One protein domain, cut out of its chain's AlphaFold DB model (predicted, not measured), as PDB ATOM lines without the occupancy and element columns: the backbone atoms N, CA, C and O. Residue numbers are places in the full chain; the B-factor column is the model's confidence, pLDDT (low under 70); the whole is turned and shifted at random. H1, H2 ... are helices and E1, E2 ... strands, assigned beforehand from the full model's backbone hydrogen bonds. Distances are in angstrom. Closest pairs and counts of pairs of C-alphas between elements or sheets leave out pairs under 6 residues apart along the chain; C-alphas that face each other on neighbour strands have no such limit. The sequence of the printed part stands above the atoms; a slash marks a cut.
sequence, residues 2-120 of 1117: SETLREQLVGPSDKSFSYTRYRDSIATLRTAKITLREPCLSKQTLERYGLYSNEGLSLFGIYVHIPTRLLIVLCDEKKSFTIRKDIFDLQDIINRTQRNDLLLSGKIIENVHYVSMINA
ATOM      1  N   SER A   2      43.479 -13.394  46.658       37.38
ATOM      2  CA  SER A   2      42.722 -14.662  46.542       37.38
ATOM      3  C   SER A   2      42.171 -15.154  47.890       37.38
ATOM      4  O   SER A   2      41.077 -15.702  47.954       37.38
ATOM      5  N   GLU A   3      42.896 -14.894  48.977       39.34
ATOM      6  CA  GLU A   3      42.461 -15.168  50.352       39.34
ATOM      7  C   GLU A   3      41.297 -14.283  50.820       39.34
ATOM      8  O   GLU A   3      40.420 -14.761  51.518       39.34
ATOM      9  N   THR A   4      41.216 -13.029  50.374       41.06
ATOM     10  CA  THR A   4      40.124 -12.110  50.738       41.06
ATOM     11  C   THR A   4      38.798 -12.572  50.124       41.06
ATOM     12  O   THR A   4      37.765 -12.605  50.782       41.06
ATOM     13  N   LEU A   5      38.853 -13.046  48.877       46.00
ATOM     14  CA  LEU A   5      37.774 -13.772  48.199       46.00
ATOM     15  C   LEU A   5      37.332 -15.030  48.976       46.00
ATOM     16  O   LEU A   5      36.138 -15.282  49.147       46.00
ATOM     17  N   ARG A   6      38.317 -15.790  49.473       43.47
ATOM     18  CA  ARG A   6      38.188 -17.019  50.284       43.47
ATOM     19  C   ARG A   6      37.681 -16.766  51.718       43.47
ATOM     20  O   ARG A   6      37.456 -17.726  52.443       43.47
ATOM     21  N   GLU A   7      37.494 -15.509  52.116       38.84
ATOM     22  CA  GLU A   7      36.841 -15.103  53.372       38.84
ATOM     23  C   GLU A   7      35.464 -14.446  53.144       38.84
ATOM     24  O   GLU A   7      34.699 -14.269  54.093       38.84
ATOM     25  N   GLN A   8      35.143 -14.070  51.897       41.97
ATOM     26  CA  GLN A   8      33.948 -13.289  51.547       41.97
ATOM     27  C   GLN A   8      32.871 -14.094  50.808       41.97
ATOM     28  O   GLN A   8      31.693 -13.988  51.147       41.97
ATOM     29  N   LEU A   9      33.250 -14.931  49.836       44.25
ATOM     30  CA  LEU A   9      32.330 -15.891  49.193       44.25
ATOM     31  C   LEU A   9      32.284 -17.240  49.928       44.25
ATOM     32  O   LEU A   9      31.462 -18.102  49.624       44.25
ATOM     33  N   VAL A  10      33.192 -17.404  50.887       43.97
ATOM     34  CA  VAL A  10      33.488 -18.608  51.653       43.97
ATOM     35  C   VAL A  10      33.694 -18.143  53.089       43.97
ATOM     36  O   VAL A  10      34.594 -17.351  53.345       43.97
ATOM     37  N   GLY A  11      32.855 -18.574  54.031       39.50
ATOM     38  CA  GLY A  11      33.030 -18.164  55.428       39.50
ATOM     39  C   GLY A  11      34.315 -18.753  56.039       39.50
ATOM     40  O   GLY A  11      34.721 -19.846  55.645       39.50
ATOM     41  N   PRO A  12      34.924 -18.138  57.071       37.72
ATOM     42  CA  PRO A  12      36.049 -18.740  57.805       37.72
ATOM     43  C   PRO A  12      35.744 -20.119  58.436       37.72
ATOM     44  O   PRO A  12      36.653 -20.905  58.715       37.72
ATOM     45  N   SER A  13      34.459 -20.432  58.633       39.84
ATOM     46  CA  SER A  13      33.935 -21.750  59.016       39.84
ATOM     47  C   SER A  13      33.975 -22.794  57.891       39.84
ATOM     48  O   SER A  13      33.906 -23.992  58.156       39.84
ATOM     49  N   ASP A  14      34.093 -22.364  56.637       44.62
ATOM     50  CA  ASP A  14      33.686 -23.123  55.454       44.62
ATOM     51  C   ASP A  14      34.895 -23.617  54.654       44.62
ATOM     52  O   ASP A  14      34.962 -23.519  53.429       44.62
ATOM     53  N   LYS A  15      35.863 -24.207  55.365       42.50
ATOM     54  CA  LYS A  15      37.135 -24.717  54.814       42.50
ATOM     55  C   LYS A  15      36.983 -25.778  53.705       42.50
ATOM     56  O   LYS A  15      37.983 -26.146  53.100       42.50
ATOM     57  N   SER A  16      35.762 -26.251  53.441       41.47
ATOM     58  CA  SER A  16      35.396 -27.130  52.325       41.47
ATOM     59  C   SER A  16      35.370 -26.428  50.963       41.47
ATOM     60  O   SER A  16      35.629 -27.089  49.961       41.47
ATOM     61  N   PHE A  17      35.118 -25.112  50.893       42.78
ATOM     62  CA  PHE A  17      35.344 -24.354  49.658       42.78
ATOM     63  C   PHE A  17      36.842 -24.004  49.532       42.78
ATOM     64  O   PHE A  17      37.263 -22.845  49.613       42.78
ATOM     65  N   SER A  18      37.690 -25.006  49.310       43.75
ATOM     66  CA  SER A  18      38.948 -24.737  48.613       43.75
ATOM     67  C   SER A  18      38.650 -24.088  47.254       43.75
ATOM     68  O   SER A  18      37.583 -24.314  46.678       43.75
ATOM     69  N   TYR A  19      39.611 -23.332  46.704       52.03
ATOM     70  CA  TYR A  19      39.622 -22.952  45.282       52.03
ATOM     71  C   TYR A  19      39.869 -24.199  44.423       52.03
ATOM     72  O   TYR A  19      40.933 -24.418  43.843       52.03
ATOM     73  N   THR A  20      38.863 -25.059  44.429       54.22
ATOM     74  CA  THR A  20      38.835 -26.347  43.771       54.22
ATOM     75  C   THR A  20      38.598 -26.034  42.306       54.22
ATOM     76  O   THR A  20      37.487 -25.675  41.914       54.22
ATOM     77  N   ARG A  21      39.678 -26.067  41.514       56.16
ATOM     78  CA  ARG A  21      39.614 -25.929  40.051       56.16
ATOM     79  C   ARG A  21      38.591 -26.932  39.537       56.16
ATOM     80  O   ARG A  21      38.535 -28.016  40.110       56.16
ATOM     81  N   TYR A  22      37.858 -26.625  38.467       60.03
ATOM     82  CA  TYR A  22      36.752 -27.475  38.015       60.03
ATOM     83  C   TYR A  22      37.117 -28.960  38.019       60.03
ATOM     84  O   TYR A  22      36.573 -29.694  38.833       60.03
ATOM     85  N   ARG A  23      38.167 -29.330  37.268       58.38
ATOM     86  CA  ARG A  23      38.829 -30.652  37.195       58.38
ATOM     87  C   ARG A  23      39.136 -31.389  38.522       58.38
ATOM     88  O   ARG A  23      39.326 -32.597  38.491       58.38
ATOM     89  N   ASP A  24      39.205 -30.684  39.648       55.56
ATOM     90  CA  ASP A  24      39.541 -31.212  40.978       55.56
ATOM     91  C   ASP A  24      38.283 -31.316  41.886       55.56
ATOM     92  O   ASP A  24      38.361 -31.793  43.017       55.56
ATOM     93  N   SER A  25      37.115 -30.854  41.413       57.09
ATOM     94  CA  SER A  25      35.839 -30.838  42.143       57.09
ATOM     95  C   SER A  25      35.043 -32.129  41.945       57.09
ATOM     96  O   SER A  25      35.061 -32.725  40.869       57.09
ATOM     97  N   ILE A  26      34.223 -32.505  42.938       56.38
ATOM     98  CA  ILE A  26      33.205 -33.571  42.805       56.38
ATOM     99  C   ILE A  26      32.235 -33.257  41.647       56.38
ATOM    100  O   ILE A  26      31.704 -34.165  41.008       56.38
ATOM    101  N   ALA A  27      32.080 -31.974  41.297       56.47
ATOM    102  CA  ALA A  27      31.354 -31.526  40.115       56.47
ATOM    103  C   ALA A  27      31.979 -31.957  38.767       56.47
ATOM    104  O   ALA A  27      31.400 -31.648  37.737       56.47
ATOM    105  N   THR A  28      33.084 -32.707  38.718       54.12
ATOM    106  CA  THR A  28      33.620 -33.316  37.471       54.12
ATOM    107  C   THR A  28      33.098 -34.707  37.177       54.12
ATOM    108  O   THR A  28      33.233 -35.194  36.052       54.12
ATOM    109  N   LEU A  29      32.501 -35.369  38.169       56.91
ATOM    110  CA  LEU A  29      31.823 -36.633  37.942       56.91
ATOM    111  C   LEU A  29      30.670 -36.346  36.979       56.91
ATOM    112  O   LEU A  29      29.684 -35.734  37.374       56.91
ATOM    113  N   ARG A  30      30.805 -36.764  35.711       59.72
ATOM    114  CA  ARG A  30      29.882 -36.431  34.602       59.72
ATOM    115  C   ARG A  30      28.401 -36.698  34.911       59.72
ATOM    116  O   ARG A  30      27.525 -36.098  34.305       59.72
ATOM    117  N   THR A  31      28.125 -37.603  35.846       65.44
ATOM    118  CA  THR A  31      26.789 -37.996  36.312       65.44
ATOM    119  C   THR A  31      26.211 -37.108  37.423       65.44
ATOM    120  O   THR A  31      25.029 -37.231  37.739       65.44
ATOM    121  N   ALA A  32      27.002 -36.231  38.043       74.38
ATOM    122  CA  ALA A  32      26.541 -35.344  39.105       74.38
ATOM    123  C   ALA A  32      25.801 -34.131  38.520       74.38
ATOM    124  O   ALA A  32      26.363 -33.386  37.713       74.38
ATOM    125  N   LYS A  33      24.561 -33.889  38.962       85.50
ATOM    126  CA  LYS A  33      23.863 -32.622  38.706       85.50
ATOM    127  C   LYS A  33      24.560 -31.486  39.463       85.50
ATOM    128  O   LYS A  33      24.945 -31.658  40.620       85.50
ATOM    129  N   ILE A  34      24.680 -30.324  38.828       88.00
ATOM    130  CA  ILE A  34      25.162 -29.095  39.460       88.00
ATOM    131  C   ILE A  34      23.944 -28.352  40.021       88.00
ATOM    132  O   ILE A  34      23.188 -27.728  39.280       88.00
ATOM    133  N   THR A  35      23.722 -28.441  41.333       89.81
ATOM    134  CA  THR A  35      22.690 -27.643  42.010       89.81
ATOM    135  C   THR A  35      23.217 -26.227  42.221       89.81
ATOM    136  O   THR A  35      24.136 -26.014  43.014       89.81
ATOM    137  N   LEU A  36      22.651 -25.265  41.495       91.06
ATOM    138  CA  LEU A  36      22.940 -23.844  41.676       91.06
ATOM    139  C   LEU A  36      22.307 -23.315  42.961       91.06
ATOM    140  O   LEU A  36      21.276 -23.818  43.405       91.06
ATOM    141  N   ARG A  37      22.920 -22.285  43.543       87.44
ATOM    142  CA  ARG A  37      22.363 -21.593  44.704       87.44
ATOM    143  C   ARG A  37      21.238 -20.649  44.277       87.44
ATOM    144  O   ARG A  37      21.443 -19.809  43.404       87.44
ATOM    145  N   GLU A  38      20.096 -20.753  44.951       88.06
ATOM    146  CA  GLU A  38      18.946 -19.859  44.783       88.06
ATOM    147  C   GLU A  38      18.631 -19.099  46.089       88.06
ATOM    148  O   GLU A  38      18.846 -19.646  47.177       88.06
ATOM    149  N   PRO A  39      18.120 -17.854  46.017       85.88
ATOM    150  CA  PRO A  39      18.090 -17.007  44.821       85.88
ATOM    151  C   PRO A  39      19.506 -16.660  44.327       85.88
ATOM    152  O   PRO A  39      20.495 -16.792  45.055       85.88
ATOM    153  N   CYS A  40      19.596 -16.219  43.074       89.75
ATOM    154  CA  CYS A  40      20.803 -15.633  42.493       89.75
ATOM    155  C   CYS A  40      21.311 -14.411  43.299       89.75
ATOM    156  O   CYS A  40      20.588 -13.799  44.088       89.75
ATOM    157  N   LEU A  41      22.594 -14.059  43.142       90.25
ATOM    158  CA  LEU A  41      23.208 -12.978  43.925       90.25
ATOM    159  C   LEU A  41      22.704 -11.605  43.469       90.25
ATOM    160  O   LEU A  41      23.059 -11.163  42.381       90.25
ATOM    161  N   SER A  42      21.959 -10.906  44.330       91.75
ATOM    162  CA  SER A  42      21.463  -9.549  44.055       91.75
ATOM    163  C   SER A  42      22.579  -8.573  43.656       91.75
ATOM    164  O   SER A  42      23.716  -8.693  44.116       91.75
ATOM    165  N   LYS A  43      22.246  -7.550  42.857       91.00
ATOM    166  CA  LYS A  43      23.207  -6.554  42.336       91.00
ATOM    167  C   LYS A  43      24.103  -5.931  43.420       91.00
ATOM    168  O   LYS A  43      25.318  -5.909  43.259       91.00
ATOM    169  N   GLN A  44      23.534  -5.559  44.570       89.19
ATOM    170  CA  GLN A  44      24.288  -5.064  45.737       89.19
ATOM    171  C   GLN A  44      25.309  -6.085  46.275       89.19
ATOM    172  O   GLN A  44      26.390  -5.720  46.732       89.19
ATOM    173  N   THR A  45      24.974  -7.378  46.234       87.94
ATOM    174  CA  THR A  45      25.859  -8.472  46.662       87.94
ATOM    175  C   THR A  45      26.987  -8.695  45.657       87.94
ATOM    176  O   THR A  45      28.113  -8.990  46.057       87.94
ATOM    177  N   LEU A  46      26.708  -8.520  44.362       91.62
ATOM    178  CA  LEU A  46      27.715  -8.581  43.304       91.62
ATOM    179  C   LEU A  46      28.721  -7.434  43.436       91.62
ATOM    180  O   LEU A  46      29.919  -7.687  43.560       91.62
ATOM    181  N   GLU A  47      28.231  -6.197  43.531       91.25
ATOM    182  CA  GLU A  47      29.043  -4.993  43.754       91.25
ATOM    183  C   GLU A  47      29.915  -5.122  45.014       91.25
ATOM    184  O   GLU A  47      31.129  -4.919  44.954       91.25
ATOM    185  N   ARG A  48      29.325  -5.556  46.139       90.31
ATOM    186  CA  ARG A  48      30.023  -5.750  47.423       90.31
ATOM    187  C   ARG A  48      31.199  -6.727  47.350       90.31
ATOM    188  O   ARG A  48      32.169  -6.541  48.081       90.31
ATOM    189  N   TYR A  49      31.108  -7.765  46.520       86.69
ATOM    190  CA  TYR A  49      32.148  -8.791  46.380       86.69
ATOM    191  C   TYR A  49      32.993  -8.637  45.108       86.69
ATOM    192  O   TYR A  49      33.726  -9.559  44.750       86.69
ATOM    193  N   GLY A  50      32.899  -7.501  44.406       90.62
ATOM    194  CA  GLY A  50      33.627  -7.280  43.154       90.62
ATOM    195  C   GLY A  50      33.287  -8.310  42.072       90.62
ATOM    196  O   GLY A  50      34.141  -8.641  41.248       90.62
ATOM    197  N   LEU A  51      32.072  -8.859  42.096       93.88
ATOM    198  CA  LEU A  51      31.553  -9.782  41.096       93.88
ATOM    199  C   LEU A  51      30.791  -9.020  40.007       93.88
ATOM    200  O   LEU A  51      30.129  -8.018  40.258       93.88
ATOM    201  N   TYR A  52      30.840  -9.557  38.796       94.56
ATOM    202  CA  TYR A  52      30.052  -9.146  37.647       94.56
ATOM    203  C   TYR A  52      29.340 -10.363  37.056       94.56
ATOM    204  O   TYR A  52      29.886 -11.466  37.028       94.56
ATOM    205  N   SER A  53      28.135 -10.153  36.546       94.81
ATOM    206  CA  SER A  53      27.424 -11.106  35.701       94.81
ATOM    207  C   SER A  53      26.471 -10.340  34.794       94.81
ATOM    208  O   SER A  53      26.029  -9.253  35.157       94.81
ATOM    209  N   ASN A  54      26.118 -10.927  33.655       94.31
ATOM    210  CA  ASN A  54      24.912 -10.567  32.916       94.31
ATOM    211  C   ASN A  54      23.800 -11.599  33.205       94.31
ATOM    212  O   ASN A  54      23.951 -12.482  34.061       94.31
ATOM    213  N   GLU A  55      22.686 -11.482  32.493       93.19
ATOM    214  CA  GLU A  55      21.494 -12.315  32.672       93.19
ATOM    215  C   GLU A  55      21.770 -13.780  32.310       93.19
ATOM    216  O   GLU A  55      21.587 -14.662  33.148       93.19
ATOM    217  N   GLY A  56      22.342 -14.036  31.128       93.06
ATOM    218  CA  GLY A  56      22.717 -15.384  30.689       93.06
ATOM    219  C   GLY A  56      23.697 -16.083  31.640       93.06
ATOM    220  O   GLY A  56      23.455 -17.217  32.047       93.06
ATOM    221  N   LEU A  57      24.771 -15.411  32.070       93.88
ATOM    222  CA  LEU A  57      25.732 -15.998  33.014       93.88
ATOM    223  C   LEU A  57      25.097 -16.277  34.386       93.88
ATOM    224  O   LEU A  57      25.294 -17.361  34.937       93.88
ATOM    225  N   SER A  58      24.288 -15.352  34.917       94.56
ATOM    226  CA  SER A  58      23.678 -15.513  36.246       94.56
ATOM    227  C   SER A  58      22.573 -16.567  36.261       94.56
ATOM    228  O   SER A  58      22.438 -17.255  37.273       94.56
ATOM    229  N   LEU A  59      21.872 -16.779  35.138       95.06
ATOM    230  CA  LEU A  59      20.942 -17.895  34.948       95.06
ATOM    231  C   LEU A  59      21.628 -19.242  35.215       95.06
ATOM    232  O   LEU A  59      21.108 -20.058  35.978       95.06
ATOM    233  N   PHE A  60      22.827 -19.442  34.658       95.25
ATOM    234  CA  PHE A  60      23.680 -20.615  34.899       95.25
ATOM    235  C   PHE A  60      24.506 -20.529  36.199       95.25
ATOM    236  O   PHE A  60      25.349 -21.388  36.456       95.25
ATOM    237  N   GLY A  61      24.266 -19.515  37.039       94.31
ATOM    238  CA  GLY A  61      24.958 -19.300  38.311       94.31
ATOM    239  C   GLY A  61      26.451 -18.989  38.170       94.31
ATOM    240  O   GLY A  61      27.213 -19.244  39.105       94.31
ATOM    241  N   ILE A  62      26.871 -18.473  37.016       95.00
ATOM    242  CA  ILE A  62      28.254 -18.131  36.682       95.00
ATOM    243  C   ILE A  62      28.487 -16.645  36.971       95.00
ATOM    244  O   ILE A  62      27.746 -15.786  36.504       95.00
ATOM    245  N   TYR A  63      29.548 -16.332  37.711       95.00
ATOM    246  CA  TYR A  63      29.907 -14.971  38.109       95.00
ATOM    247  C   TYR A  63      31.393 -14.709  37.834       95.00
ATOM    248  O   TYR A  63      32.256 -15.524  38.166       95.00
ATOM    249  N   VAL A  64      31.714 -13.562  37.238       94.06
ATOM    250  CA  VAL A  64      33.088 -13.114  36.968       94.06
ATOM    251  C   VAL A  64      33.571 -12.258  38.135       94.06
ATOM    252  O   VAL A  64      33.057 -11.165  38.343       94.06
ATOM    253  N   HIS A  65      34.600 -12.680  38.867       92.75
ATOM    254  CA  HIS A  65      35.243 -11.792  39.840       92.75
ATOM    255  C   HIS A  65      36.138 -10.777  39.121       92.75
ATOM    256  O   HIS A  65      37.162 -11.142  38.538       92.75
ATOM    257  N   ILE A  66      35.758  -9.498  39.148       89.12
ATOM    258  CA  ILE A  66      36.354  -8.422  38.345       89.12
ATOM    259  C   ILE A  66      37.862  -8.261  38.637       89.12
ATOM    260  O   ILE A  66      38.630  -8.286  37.670       89.12
ATOM    261  N   PRO A  67      38.340  -8.190  39.903       85.44
ATOM    262  CA  PRO A  67      39.769  -8.025  40.195       85.44
ATOM    263  C   PRO A  67      40.683  -9.174  39.744       85.44
ATOM    264  O   PRO A  67      41.857  -8.936  39.486       85.44
ATOM    265  N   THR A  68      40.190 -10.417  39.658       83.12
ATOM    266  CA  THR A  68      41.022 -11.589  39.280       83.12
ATOM    267  C   THR A  68      40.646 -12.208  37.934       83.12
ATOM    268  O   THR A  68      41.305 -13.145  37.489       83.12
ATOM    269  N   ARG A  69      39.580 -11.716  37.290       85.56
ATOM    270  CA  ARG A  69      38.995 -12.223  36.035       85.56
ATOM    271  C   ARG A  69      38.651 -13.725  36.045       85.56
ATOM    272  O   ARG A  69      38.516 -14.321  34.975       85.56
ATOM    273  N   LEU A  70      38.490 -14.316  37.234       84.94
ATOM    274  CA  LEU A  70      38.080 -15.709  37.433       84.94
ATOM    275  C   LEU A  70      36.573 -15.868  37.215       84.94
ATOM    276  O   LEU A  70      35.792 -15.059  37.713       84.94
ATOM    277  N   LEU A  71      36.184 -16.947  36.537       89.81
ATOM    278  CA  LEU A  71      34.804 -17.426  36.469       89.81
ATOM    279  C   LEU A  71      34.535 -18.346  37.668       89.81
ATOM    280  O   LEU A  71      35.280 -19.302  37.900       89.81
ATOM    281  N   ILE A  72      33.481 -18.051  38.425       92.38
ATOM    282  CA  ILE A  72      33.053 -18.765  39.633       92.38
ATOM    283  C   ILE A  72      31.632 -19.281  39.399       92.38
ATOM    284  O   ILE A  72      30.749 -18.492  39.077       92.38
ATOM    285  N   VAL A  73      31.393 -20.576  39.605       92.81
ATOM    286  CA  VAL A  73      30.040 -21.156  39.587       92.81
ATOM    287  C   VAL A  73      29.533 -21.251  41.016       92.81
ATOM    288  O   VAL A  73      30.127 -21.944  41.847       92.81
ATOM    289  N   LEU A  74      28.441 -20.551  41.314       90.56
ATOM    290  CA  LEU A  74      27.858 -20.500  42.648       90.56
ATOM    291  C   LEU A  74      26.877 -21.659  42.859       90.56
ATOM    292  O   LEU A  74      25.679 -21.564  42.582       90.56
ATOM    293  N   CYS A  75      27.409 -22.762  43.371       88.44
ATOM    294  CA  CYS A  75      26.625 -23.941  43.711       88.44
ATOM    295  C   CYS A  75      26.069 -23.846  45.136       88.44
ATOM    296  O   CYS A  75      26.631 -23.170  46.003       88.44
ATOM    297  N   ASP A  76      24.987 -24.574  45.387       84.00
ATOM    298  CA  ASP A  76      24.459 -24.777  46.733       84.00
ATOM    299  C   ASP A  76      25.352 -25.733  47.565       84.00
ATOM    300  O   ASP A  76      26.385 -26.228  47.098       84.00
ATOM    301  N   GLU A  77      24.990 -25.970  48.829       74.31
ATOM    302  CA  GLU A  77      25.625 -26.932  49.748       74.31
ATOM    303  C   GLU A  77      27.149 -26.759  49.902       74.31
ATOM    304  O   GLU A  77      27.880 -27.713  50.177       74.31
ATOM    305  N   LYS A  78      27.634 -25.522  49.740       63.50
ATOM    306  CA  LYS A  78      29.053 -25.132  49.825       63.50
ATOM    307  C   LYS A  78      29.961 -25.762  48.757       63.50
ATOM    308  O   LYS A  78      31.138 -26.018  49.007       63.50
ATOM    309  N   LYS A  79      29.418 -25.993  47.554       72.62
ATOM    310  CA  LYS A  79      30.107 -26.670  46.435       72.62
ATOM    311  C   LYS A  79      30.614 -25.731  45.332       72.62
ATOM    312  O   LYS A  79      30.978 -26.214  44.267       72.62
ATOM    313  N   SER A  80      30.622 -24.414  45.543       83.19
ATOM    314  CA  SER A  80      31.058 -23.440  44.527       83.19
ATOM    315  C   SER A  80      32.521 -23.637  44.112       83.19
ATOM    316  O   SER A  80      33.384 -23.863  44.959       83.19
ATOM    317  N   PHE A  81      32.806 -23.518  42.814       84.62
ATOM    318  CA  PHE A  81      34.121 -23.801  42.221       84.62
ATOM    319  C   PHE A  81      34.507 -22.773  41.149       84.62
ATOM    320  O   PHE A  81      33.663 -22.016  40.668       84.62
ATOM    321  N   THR A  82      35.784 -22.752  40.753       85.56
ATOM    322  CA  THR A  82      36.254 -21.960  39.605       85.56
ATOM    323  C   THR A  82      36.432 -22.797  38.354       85.56
ATOM    324  O   THR A  82      36.957 -23.912  38.399       85.56
ATOM    325  N   ILE A  83      36.074 -22.200  37.223       85.81
ATOM    326  CA  ILE A  83      36.269 -22.761  35.886       85.81
ATOM    327  C   ILE A  83      37.290 -21.956  35.089       85.81
ATOM    328  O   ILE A  83      37.631 -20.817  35.432       85.81
ATOM    329  N   ARG A  84      37.790 -22.560  34.016       80.25
ATOM    330  CA  ARG A  84      38.581 -21.867  33.002       80.25
ATOM    331  C   ARG A  84      37.660 -21.085  32.065       80.25
ATOM    332  O   ARG A  84      36.455 -21.305  32.013       80.25
ATOM    333  N   LYS A  85      38.248 -20.175  31.286       78.12
ATOM    334  CA  LYS A  85      37.590 -19.545  30.128       78.12
ATOM    335  C   LYS A  85      37.615 -20.499  28.926       78.12
ATOM    336  O   LYS A  85      38.090 -20.141  27.858       78.12
ATOM    337  N   ASP A  86      37.196 -21.735  29.166       81.75
ATOM    338  CA  ASP A  86      37.163 -22.820  28.194       81.75
ATOM    339  C   ASP A  86      35.700 -23.088  27.826       81.75
ATOM    340  O   ASP A  86      34.827 -23.126  28.699       81.75
ATOM    341  N   ILE A  87      35.437 -23.260  26.533       82.69
ATOM    342  CA  ILE A  87      34.108 -23.565  25.995       82.69
ATOM    343  C   ILE A  87      33.606 -24.894  26.581       82.69
ATOM    344  O   ILE A  87      32.424 -25.008  26.899       82.69
ATOM    345  N   PHE A  88      34.496 -25.868  26.808       83.50
ATOM    346  CA  PHE A  88      34.121 -27.173  27.358       83.50
ATOM    347  C   PHE A  88      33.700 -27.103  28.835       83.50
ATOM    348  O   PHE A  88      32.696 -27.714  29.202       83.50
ATOM    349  N   ASP A  89      34.412 -26.331  29.670       83.38
ATOM    350  CA  ASP A  89      34.025 -26.090  31.072       83.38
ATOM    351  C   ASP A  89      32.636 -25.419  31.132       83.38
ATOM    352  O   ASP A  89      31.761 -25.852  31.884       83.38
ATOM    353  N   LEU A  90      32.419 -24.381  30.310       87.38
ATOM    354  CA  LEU A  90      31.158 -23.631  30.240       87.38
ATOM    355  C   LEU A  90      29.983 -24.502  29.768       87.38
ATOM    356  O   LEU A  90      28.925 -24.503  30.399       87.38
ATOM    357  N   GLN A  91      30.171 -25.272  28.692       88.38
ATOM    358  CA  GLN A  91      29.137 -26.143  28.128       88.38
ATOM    359  C   GLN A  91      28.707 -27.239  29.115       88.38
ATOM    360  O   GLN A  91      27.516 -27.529  29.239       88.38
ATOM    361  N   ASP A  92      29.651 -27.824  29.856       85.31
ATOM    362  CA  ASP A  92      29.354 -28.869  30.839       85.31
ATOM    363  C   ASP A  92      28.518 -28.327  32.020       85.31
ATOM    364  O   ASP A  92      27.604 -29.007  32.489       85.31
ATOM    365  N   ILE A  93      28.730 -27.069  32.438       89.50
ATOM    366  CA  ILE A  93      27.875 -26.387  33.431       89.50
ATOM    367  C   ILE A  93      26.474 -26.128  32.880       89.50
ATOM    368  O   ILE A  93      25.482 -26.453  33.537       89.50
ATOM    369  N   ILE A  94      26.382 -25.548  31.681       90.44
ATOM    370  CA  ILE A  94      25.108 -25.223  31.021       90.44
ATOM    371  C   ILE A  94      24.222 -26.474  30.941       90.44
ATOM    372  O   ILE A  94      23.071 -26.457  31.382       90.44
ATOM    373  N   ASN A  95      24.798 -27.598  30.509       87.81
ATOM    374  CA  ASN A  95      24.103 -28.881  30.435       87.81
ATOM    375  C   ASN A  95      23.730 -29.431  31.828       87.81
ATOM    376  O   ASN A  95      22.597 -29.862  32.053       87.81
ATOM    377  N   ARG A  96      24.660 -29.426  32.795       87.19
ATOM    378  CA  ARG A  96      24.494 -30.152  34.073       87.19
ATOM    379  C   ARG A  96      23.824 -29.357  35.192       87.19
ATOM    380  O   ARG A  96      23.474 -29.946  36.217       87.19
ATOM    381  N   THR A  97      23.584 -28.062  35.001       90.69
ATOM    382  CA  THR A  97      22.726 -27.245  35.882       90.69
ATOM    383  C   THR A  97      21.230 -27.446  35.619       90.69
ATOM    384  O   THR A  97      20.414 -27.140  36.489       90.69
ATOM    385  N   GLN A  98      20.856 -27.995  34.453       87.44
ATOM    386  CA  GLN A  98      19.464 -28.141  33.987       87.44
ATOM    387  C   GLN A  98      18.705 -26.803  33.866       87.44
ATOM    388  O   GLN A  98      17.476 -26.761  33.885       87.44
ATOM    389  N   ARG A  99      19.431 -25.687  33.718       91.31
ATOM    390  CA  ARG A  99      18.842 -24.352  33.517       91.31
ATOM    391  C   ARG A  99      18.271 -24.141  32.114       91.31
ATOM    392  O   ARG A  99      17.327 -23.367  31.977       91.31
ATOM    393  N   ASN A 100      18.752 -24.891  31.120       88.94
ATOM    394  CA  ASN A 100      18.178 -24.911  29.770       88.94
ATOM    395  C   ASN A 100      16.673 -25.234  29.787       88.94
ATOM    396  O   ASN A 100      15.917 -24.602  29.060       88.94
ATOM    397  N   ASP A 101      16.212 -26.125  30.671       88.25
ATOM    398  CA  ASP A 101      14.788 -26.477  30.784       88.25
ATOM    399  C   ASP A 101      13.922 -25.292  31.261       88.25
ATOM    400  O   ASP A 101      12.753 -25.180  30.887       88.25
ATOM    401  N   LEU A 102      14.475 -24.382  32.075       89.25
ATOM    402  CA  LEU A 102      13.784 -23.162  32.521       89.25
ATOM    403  C   LEU A 102      13.793 -22.076  31.442       89.25
ATOM    404  O   LEU A 102      12.771 -21.415  31.255       89.25
ATOM    405  N   LEU A 103      14.909 -21.936  30.719       89.44
ATOM    406  CA  LEU A 103      15.045 -21.032  29.575       89.44
ATOM    407  C   LEU A 103      14.053 -21.410  28.463       89.44
ATOM    408  O   LEU A 103      13.186 -20.618  28.108       89.44
ATOM    409  N   LEU A 104      14.103 -22.664  28.002       88.31
ATOM    410  CA  LEU A 104      13.247 -23.202  26.938       88.31
ATOM    411  C   LEU A 104      11.758 -23.272  27.313       88.31
ATOM    412  O   LEU A 104      10.913 -23.370  26.428       88.31
ATOM    413  N   SER A 105      11.415 -23.241  28.606       91.81
ATOM    414  CA  SER A 105      10.015 -23.209  29.055       91.81
ATOM    415  C   SER A 105       9.484 -21.808  29.372       91.81
ATOM    416  O   SER A 105       8.332 -21.706  29.799       91.81
ATOM    417  N   GLY A 106      10.292 -20.753  29.193       91.00
ATOM    418  CA  GLY A 106       9.907 -19.368  29.495       91.00
ATOM    419  C   GLY A 106       9.663 -19.099  30.986       91.00
ATOM    420  O   GLY A 106       8.968 -18.153  31.337       91.00
ATOM    421  N   LYS A 107      10.192 -19.945  31.883       92.94
ATOM    422  CA  LYS A 107       9.957 -19.888  33.343       92.94
ATOM    423  C   LYS A 107      11.134 -19.289  34.111       92.94
ATOM    424  O   LYS A 107      11.328 -19.565  35.296       92.94
ATOM    425  N   ILE A 108      11.948 -18.487  33.433       93.94
ATOM    426  CA  ILE A 108      12.969 -17.665  34.076       93.94
ATOM    427  C   ILE A 108      12.296 -16.535  34.868       93.94
ATOM    428  O   ILE A 108      11.241 -16.039  34.488       93.94
ATOM    429  N   ILE A 109      12.871 -16.186  36.019       94.00
ATOM    430  CA  ILE A 109      12.332 -15.181  36.942       94.00
ATOM    431  C   ILE A 109      13.519 -14.348  37.419       94.00
ATOM    432  O   ILE A 109      14.490 -14.903  37.950       94.00
ATOM    433  N   GLU A 110      13.457 -13.035  37.209       92.62
ATOM    434  CA  GLU A 110      14.503 -12.110  37.641       92.62
ATOM    435  C   GLU A 110      14.634 -12.110  39.174       92.62
ATOM    436  O   GLU A 110      13.656 -12.284  39.901       92.62
ATOM    437  N   ASN A 111      15.855 -11.945  39.680       89.81
ATOM    438  CA  ASN A 111      16.229 -11.983  41.099       89.81
ATOM    439  C   ASN A 111      15.929 -13.313  41.831       89.81
ATOM    440  O   ASN A 111      16.184 -13.425  43.031       89.81
ATOM    441  N   VAL A 112      15.469 -14.346  41.112       91.56
ATOM    442  CA  VAL A 112      15.383 -15.738  41.591       91.56
ATOM    443  C   VAL A 112      16.333 -16.634  40.797       91.56
ATOM    444  O   VAL A 112      17.213 -17.270  41.377       91.56
ATOM    445  N   HIS A 113      16.177 -16.661  39.470       92.06
ATOM    446  CA  HIS A 113      16.952 -17.514  38.568       92.06
ATOM    447  C   HIS A 113      18.181 -16.801  37.985       92.06
ATOM    448  O   HIS A 113      19.224 -17.432  37.856       92.06
ATOM    449  N   TYR A 114      18.065 -15.506  37.663       93.75
ATOM    450  CA  TYR A 114      19.105 -14.652  37.065       93.75
ATOM    451  C   TYR A 114      18.988 -13.211  37.596       93.75
ATOM    452  O   TYR A 114      17.996 -12.897  38.248       93.75
ATOM    453  N   VAL A 115      19.965 -12.334  37.353       90.25
ATOM    454  CA  VAL A 115      19.909 -10.908  37.743       90.25
ATOM    455  C   VAL A 115      20.071 -10.017  36.521       90.25
ATOM    456  O   VAL A 115      21.052 -10.169  35.787       90.25
ATOM    457  N   SER A 116      19.147  -9.068  36.332       88.50
ATOM    458  CA  SER A 116      19.320  -8.017  35.332       88.50
ATOM    459  C   SER A 116      20.342  -6.983  35.793       88.50
ATOM    460  O   SER A 116      20.344  -6.529  36.939       88.50
ATOM    461  N   MET A 117      21.212  -6.582  34.869       80.88
ATOM    462  CA  MET A 117      22.077  -5.407  35.030       80.88
ATOM    463  C   MET A 117      21.542  -4.179  34.284       80.88
ATOM    464  O   MET A 117      22.093  -3.093  34.449       80.88
ATOM    465  N   ILE A 118      20.502  -4.344  33.461       77.31
ATOM    466  CA  ILE A 118      20.060  -3.345  32.478       77.31
ATOM    467  C   ILE A 118      19.215  -2.253  33.149       77.31
ATOM    468  O   ILE A 118      19.401  -1.070  32.879       77.31
ATOM    469  N   ASN A 119      18.366  -2.622  34.112       56.19
ATOM    470  CA  ASN A 119      17.409  -1.718  34.768       56.19
ATOM    471  C   ASN A 119      18.021  -0.801  35.854       56.19
ATOM    472  O   ASN A 119      17.325  -0.327  36.748       56.19
ATOM    473  N   ALA A 120      19.327  -0.538  35.803       46.91
ATOM    474  CA  ALA A 120      20.059   0.212  36.824       46.91
ATOM    475  C   ALA A 120      20.108   1.738  36.581       46.91
ATOM    476  O   ALA A 120      21.129   2.363  36.873       46.91
TER     477      ALA A 120
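AT A GLANCE: This is residues 2 to 120 of the 1117 residues of an uncharacterized protein of [Candida] arabinofermentans NRRL YB-2248 (UniProt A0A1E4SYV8). With little regular structure, this is a small three-stranded sheet, E1 - E2 - E3, near the middle, with short helices set round it and long loops. H1 and H5 lie far out; H3 and H4 graze the sheet. The printed part has 119 residues, 44 in named elements, ordered H1 H2 H3 E1 E2 E3 H4 H5, class mixed. It is compact, radius of gyration of the C-alphas 13.7 A, spanning 38 by 37 by 25 A.

HOW THE PARTS SIT: Start at H1, residues 2 to 8, apart from H2, residues 43 to 48. H3, residues 55 to 59, only grazes the sheet. E1, 62 to 65, E2, 70 to 73, and E3, 81 to 83, form a meander of two antiparallel hairpins: N 63 and O 72 are 2.8 A apart, N 73 and O 81 2.9 A. H4, 87 to 96, only grazes the sheet; H5, 100 to 104, is close to H4 but not clearly touching, closest C-alphas Ile 94 and Asn 100, 7.0 A. In H1 to H5 every O i to N i+4 pair is within hydrogen-bond range.

IN THESE COORDINATES: Find C-alpha 2, where H1 begins, at (42.722, -14.662, 46.542). H4 runs 14.2 A from C-alpha 87 at (34.108, -23.565, 25.995).

THE WHOLE: The printed part has no cut; H1 to H2 is a long link. Residues 2 to 31, 78 and 119 to 120 have pLDDT under 70.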